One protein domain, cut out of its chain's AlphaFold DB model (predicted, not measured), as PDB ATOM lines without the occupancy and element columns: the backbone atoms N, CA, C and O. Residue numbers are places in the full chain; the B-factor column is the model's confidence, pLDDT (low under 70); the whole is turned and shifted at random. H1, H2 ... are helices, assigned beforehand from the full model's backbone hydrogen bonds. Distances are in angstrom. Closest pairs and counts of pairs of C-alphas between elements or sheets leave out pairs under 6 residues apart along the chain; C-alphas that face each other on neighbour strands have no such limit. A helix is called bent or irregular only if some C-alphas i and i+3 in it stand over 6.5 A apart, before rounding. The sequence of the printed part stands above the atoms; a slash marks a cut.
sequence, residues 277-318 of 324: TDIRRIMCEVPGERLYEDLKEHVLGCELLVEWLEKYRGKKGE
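What this domain is: This is residues 277 to 318 of the 324 residues of an uncharacterized protein of Hyaloscypha bicolor E (UniProt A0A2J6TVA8). One long helix, H3, makes the long axis of a small three-helix cluster, and two short helices, H1 and H2, form a helical hairpin set near its first part. H2 packs on H3 and folds back against H1, so that the centres of the three helices make a triangle. The printed part has 42 residues with three named helices in the order H1, H2, H3 and no named strand; the class is all helix. It is compact, with a radius of gyration of the C-alphas of 9.7 A, and elongated, with spans of 30 by 18 by 16 A.

Where its parts are: H3 holds residues 302 to 318 and is 24.5 A long from first to last C-alpha; C-alpha 318 is at (26.054, 19.321, 14.842). H2, residues 288 to 295, is 11.1 A long and irregular: C-alphas 289 and 292 are 7.3 A apart. H1, residues 277 to 285, is 12.0 A long and begins with C-alpha 277 at (17.916, 28.562, 39.386).

How they stand to each other: H3 and H2 touch, their closest C-alphas being those of Val 306 and Tyr 292, 6.2 A apart. They form a helical hairpin, at a shallow tilt of 32 degrees, opposite ways. H2 and H1 touch and form another helical hairpin, at a shallow tilt of 10 degrees, opposite ways; their closest C-alphas, of Leu 295 and Ile 279, are 7.0 A apart. H1 and H3 are close but not clearly touching, with the C-alphas of Met 283 and Leu 309 closest at 7.6 A, and run the same way at a steep tilt of 42 degrees. In H1 and H3 every O i to N i+4 pair is within hydrogen-bond range; in H2 it is 2 of 4.

The domain as a whole: The two C-alphas farthest apart, of Glu 297 and Glu 318, are 30.5 A apart. The printed part has no cut. The link from H1 to H2 is tight, with 2 residues, and that from H2 to H3 is short, with 6. The mean pLDDT of the printed part is 92.5; residues 317 to 318, which belong to H3, are under 70.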
ATOM      1  N   THR A 277      18.445  29.861  39.831       90.75
ATOM      2  CA  THR A 277      17.916  28.562  39.386       90.75
ATOM      3  C   THR A 277      16.987  28.727  38.192       90.75
ATOM      4  O   THR A 277      17.133  27.981  37.228       90.75
ATOM      5  N   ASP A 278      16.105  29.729  38.209       93.56
ATOM      6  CA  ASP A 278      15.220  30.014  37.076       93.56
ATOM      7  C   ASP A 278      16.008  30.506  35.859       93.56
ATOM      8  O   ASP A 278      15.766  30.034  34.753       93.56
ATOM      9  N   ILE A 279      17.024  31.353  36.062       95.81
ATOM     10  CA  ILE A 279      17.931  31.773  34.979       95.81
ATOM     11  C   ILE A 279      18.604  30.556  34.336       95.81
ATOM     12  O   ILE A 279      18.620  30.419  33.115       95.81
ATOM     13  N   ARG A 280      19.141  29.642  35.154       94.94
ATOM     14  CA  ARG A 280      19.768  28.409  34.665       94.94
ATOM     15  C   ARG A 280      18.782  27.518  33.908       94.94
ATOM     16  O   ARG A 280      19.153  26.972  32.873       94.94
ATOM     17  N   ARG A 281      17.537  27.402  34.385       95.50
ATOM     18  CA  ARG A 281      16.460  26.694  33.676       95.50
ATOM     19  C   ARG A 281      16.241  27.298  32.290       95.50
ATOM     20  O   ARG A 281      16.318  26.572  31.308       95.50
ATOM     21  N   ILE A 282      16.069  28.620  32.201       95.94
ATOM     22  CA  ILE A 282      15.880  29.332  30.925       95.94
ATOM     23  C   ILE A 282      17.055  29.062  29.978       95.94
ATOM     24  O   ILE A 282      16.859  28.607  28.854       95.94
ATOM     25  N   MET A 283      18.290  29.226  30.464       95.50
ATOM     26  CA  MET A 283      19.499  28.948  29.685       95.50
ATOM     27  C   MET A 283      19.584  27.511  29.168       95.50
ATOM     28  O   MET A 283      20.189  27.295  28.123       95.50
ATOM     29  N   CYS A 284      19.027  26.527  29.874       92.56
ATOM     30  CA  CYS A 284      19.112  25.118  29.486       92.56
ATOM     31  C   CYS A 284      17.945  24.658  28.606       92.56
ATOM     32  O   CYS A 284      18.158  23.817  27.740       92.56
ATOM     33  N   GLU A 285      16.742  25.187  28.825       93.06
ATOM     34  CA  GLU A 285      15.496  24.570  28.345       93.06
ATOM     35  C   GLU A 285      14.705  25.446  27.371       93.06
ATOM     36  O   GLU A 285      13.968  24.919  26.543       93.06
ATOM     37  N   VAL A 286      14.840  26.774  27.439       93.19
ATOM     38  CA  VAL A 286      14.045  27.680  26.595       93.19
ATOM     39  C   VAL A 286      14.618  27.727  25.171       93.19
ATOM     40  O   VAL A 286      15.845  27.812  25.039       93.19
ATOM     41  N   PRO A 287      13.782  27.682  24.110       90.75
ATOM     42  CA  PRO A 287      14.210  27.820  22.713       90.75
ATOM     43  C   PRO A 287      14.951  29.129  22.414       90.75
ATOM     44  O   PRO A 287      14.760  30.126  23.111       90.75
ATOM     45  N   GLY A 288      15.788  29.128  21.371       89.81
ATOM     46  CA  GLY A 288      16.661  30.257  21.015       89.81
ATOM     47  C   GLY A 288      15.903  31.574  20.843       89.81
ATOM     48  O   GLY A 288      16.243  32.570  21.476       89.81
ATOM     49  N   GLU A 289      14.794  31.537  20.106       91.56
ATOM     50  CA  GLU A 289      13.941  32.684  19.782       91.56
ATOM     51  C   GLU A 289      13.313  33.373  21.005       91.56
ATOM     52  O   GLU A 289      12.877  34.520  20.919       91.56
ATOM     53  N   ARG A 290      13.280  32.694  22.157       94.69
ATOM     54  CA  ARG A 290      12.745  33.224  23.418       94.69
ATOM     55  C   ARG A 290      13.817  33.599  24.436       94.69
ATOM     56  O   ARG A 290      13.488  34.238  25.433       94.69
ATOM     57  N   LEU A 291      15.083  33.236  24.205       95.62
ATOM     58  CA  LEU A 291      16.156  33.440  25.183       95.62
ATOM     59  C   LEU A 291      16.307  34.906  25.583       95.62
ATOM     60  O   LEU A 291      16.432  35.192  26.769       95.62
ATOM     61  N   TYR A 292      16.296  35.830  24.619       97.38
ATOM     62  CA  TYR A 292      16.478  37.251  24.911       97.38
ATOM     63  C   TYR A 292      15.355  37.799  25.796       97.38
ATOM     64  O   TYR A 292      15.624  38.368  26.853       97.38
ATOM     65  N   GLU A 293      14.100  37.584  25.400       97.06
ATOM     66  CA  GLU A 293      12.934  38.088  26.127       97.06
ATOM     67  C   GLU A 293      12.845  37.518  27.545       97.06
ATOM     68  O   GLU A 293      12.608  38.266  28.492       97.06
ATOM     69  N   ASP A 294      13.119  36.222  27.700       96.19
ATOM     70  CA  ASP A 294      13.045  35.547  28.992       96.19
ATOM     71  C   ASP A 294      14.264  35.858  29.894       96.19
ATOM     72  O   ASP A 294      14.186  35.652  31.103       96.19
ATOM     73  N   LEU A 295      15.397  36.352  29.363       96.75
ATOM     74  CA  LEU A 295      16.615  36.641  30.146       96.75
ATOM     75  C   LEU A 295      16.875  38.130  30.410       96.75
ATOM     76  O   LEU A 295      17.502  38.437  31.430       96.75
ATOM     77  N   LYS A 296      16.432  39.048  29.539       95.56
ATOM     78  CA  LYS A 296      16.852  40.468  29.546       95.56
ATOM     79  C   LYS A 296      16.613  41.193  30.870       95.56
ATOM     80  O   LYS A 296      17.432  42.010  31.280       95.56
ATOM     81  N   GLU A 297      15.552  40.830  31.588       93.75
ATOM     82  CA  GLU A 297      15.219  41.420  32.887       93.75
ATOM     83  C   GLU A 297      15.918  40.746  34.071       93.75
ATOM     84  O   GLU A 297      15.728  41.178  35.208       93.75
ATOM     85  N   HIS A 298      16.737  39.718  33.857       95.06
ATOM     86  CA  HIS A 298      17.346  38.940  34.934       95.06
ATOM     87  C   HIS A 298      18.873  38.957  34.894       95.06
ATOM     88  O   HIS A 298      19.508  39.084  35.946       95.06
ATOM     89  N   VAL A 299      19.478  38.844  33.713       96.81
ATOM     90  CA  VAL A 299      20.933  38.687  33.550       96.81
ATOM     91  C   VAL A 299      21.637  40.015  33.277       96.81
ATOM     92  O   VAL A 299      21.015  41.011  32.924       96.81
ATOM     93  N   LEU A 300      22.958  40.040  33.446       97.12
ATOM     94  CA  LEU A 300      23.790  41.124  32.918       97.12
ATOM     95  C   LEU A 300      24.293  40.728  31.527       97.12
ATOM     96  O   LEU A 300      24.535  39.546  31.287       97.12
ATOM     97  N   GLY A 301      24.474  41.702  30.629       96.00
ATOM     98  CA  GLY A 301      25.012  41.457  29.285       96.00
ATOM     99  C   GLY A 301      24.187  40.452  28.476       96.00
ATOM    100  O   GLY A 301      24.753  39.524  27.903       96.00
ATOM    101  N   CYS A 302      22.855  40.602  28.478       97.19
ATOM    102  CA  CYS A 302      21.929  39.638  27.873       97.19
ATOM    103  C   CYS A 302      22.253  39.343  26.404       97.19
ATOM    104  O   CYS A 302      22.254  38.185  26.012       97.19
ATOM    105  N   GLU A 303      22.586  40.363  25.615       96.62
ATOM    106  CA  GLU A 303      22.961  40.220  24.201       96.62
ATOM    107  C   GLU A 303      24.155  39.274  24.030       96.62
ATOM    108  O   GLU A 303      24.057  38.265  23.335       96.62
ATOM    109  N   LEU A 304      25.242  39.537  24.761       96.50
ATOM    110  CA  LEU A 304      26.456  38.723  24.730       96.50
ATOM    111  C   LEU A 304      26.200  37.286  25.217       96.50
ATOM    112  O   LEU A 304      26.789  36.332  24.705       96.50
ATOM    113  N   LEU A 305      25.322  37.116  26.211       97.38
ATOM    114  CA  LEU A 305      24.928  35.799  26.708       97.38
ATOM    115  C   LEU A 305      24.118  35.014  25.666       97.38
ATOM    116  O   LEU A 305      24.411  33.840  25.444       97.38
ATOM    117  N   VAL A 306      23.113  35.640  25.050       97.19
ATOM    118  CA  VAL A 306      22.244  35.009  24.044       97.19
ATOM    119  C   VAL A 306      23.060  34.607  22.820       97.19
ATOM    120  O   VAL A 306      23.023  33.439  22.439       97.19
ATOM    121  N   GLU A 307      23.886  35.515  22.293       96.25
ATOM    122  CA  GLU A 307      24.768  35.238  21.152       96.25
ATOM    123  C   GLU A 307      25.676  34.028  21.427       96.25
ATOM    124  O   GLU A 307      25.874  33.152  20.578       96.25
ATOM    125  N   TRP A 308      26.230  33.943  22.642       96.94
ATOM    126  CA  TRP A 308      27.054  32.806  23.032       96.94
ATOM    127  C   TRP A 308      26.243  31.507  23.143       96.94
ATOM    128  O   TRP A 308      26.714  30.459  22.696       96.94
ATOM    129  N   LEU A 309      25.038  31.553  23.721       96.25
ATOM    130  CA  LEU A 309      24.170  30.385  23.902       96.25
ATOM    131  C   LEU A 309      23.712  29.791  22.570       96.25
ATOM    132  O   LEU A 309      23.721  28.569  22.425       96.25
ATOM    133  N   GLU A 310      23.350  30.627  21.599       94.12
ATOM    134  CA  GLU A 310      22.960  30.192  20.255       94.12
ATOM    135  C   GLU A 310      24.108  29.452  19.563       94.12
ATOM    136  O   GLU A 310      23.937  28.320  19.104       94.12
ATOM    137  N   LYS A 311      25.317  30.026  19.595       93.69
ATOM    138  CA  LYS A 311      26.530  29.390  19.053       93.69
ATOM    139  C   LYS A 311      26.870  28.084  19.770       93.69
ATOM    140  O   LYS A 311      27.251  27.108  19.130       93.69
ATOM    141  N   TYR A 312      26.759  28.059  21.099       92.56
ATOM    142  CA  TYR A 312      27.047  26.876  21.910       92.56
ATOM    143  C   TYR A 312      26.083  25.724  21.599       92.56
ATOM    144  O   TYR A 312      26.509  24.580  21.441       92.56
ATOM    145  N   ARG A 313      24.786  26.022  21.487       90.75
ATOM    146  CA  ARG A 313      23.749  25.026  21.195       90.75
ATOM    147  C   ARG A 313      23.805  24.533  19.750       90.75
ATOM    148  O   ARG A 313      23.633  23.337  19.546       90.75
ATOM    149  N   GLY A 314      24.100  25.412  18.786       85.81
ATOM    150  CA  GLY A 314      24.287  25.035  17.381       85.81
ATOM    151  C   GLY A 314      25.388  23.988  17.204       85.81
ATOM    152  O   GLY A 314      25.132  22.918  16.664       85.81
ATOM    153  N   LYS A 315      26.568  24.226  17.796       83.25
ATOM    154  CA  LYS A 315      27.686  23.262  17.772       83.25
ATOM    155  C   LYS A 315      27.328  21.914  18.393       83.25
ATOM    156  O   LYS A 315      27.669  20.869  17.858       83.25
ATOM    157  N   LYS A 316      26.595  21.922  19.510       75.69
ATOM    158  CA  LYS A 316      26.164  20.685  20.176       75.69
ATOM    159  C   LYS A 316      25.154  19.884  19.340       75.69
ATOM    160  O   LYS A 316      25.109  18.664  19.462       75.69
ATOM    161  N   GLY A 317      24.336  20.562  18.533       69.38
ATOM    162  CA  GLY A 317      23.415  19.924  17.591       69.38
ATOM    163  C   GLY A 317      24.137  19.247  16.424       69.38
ATOM    164  O   GLY A 317      23.752  18.148  16.040       69.38
ATOM    165  N   GLU A 318      25.211  19.863  15.922       59.38
ATOM    166  CA  GLU A 318      26.054  19.321  14.842       59.38
ATOM    167  C   GLU A 318      26.913  18.134  15.322       59.38
ATOM    168  O   GLU A 318      26.933  17.086  14.679       59.38
TER     169      GLU A 318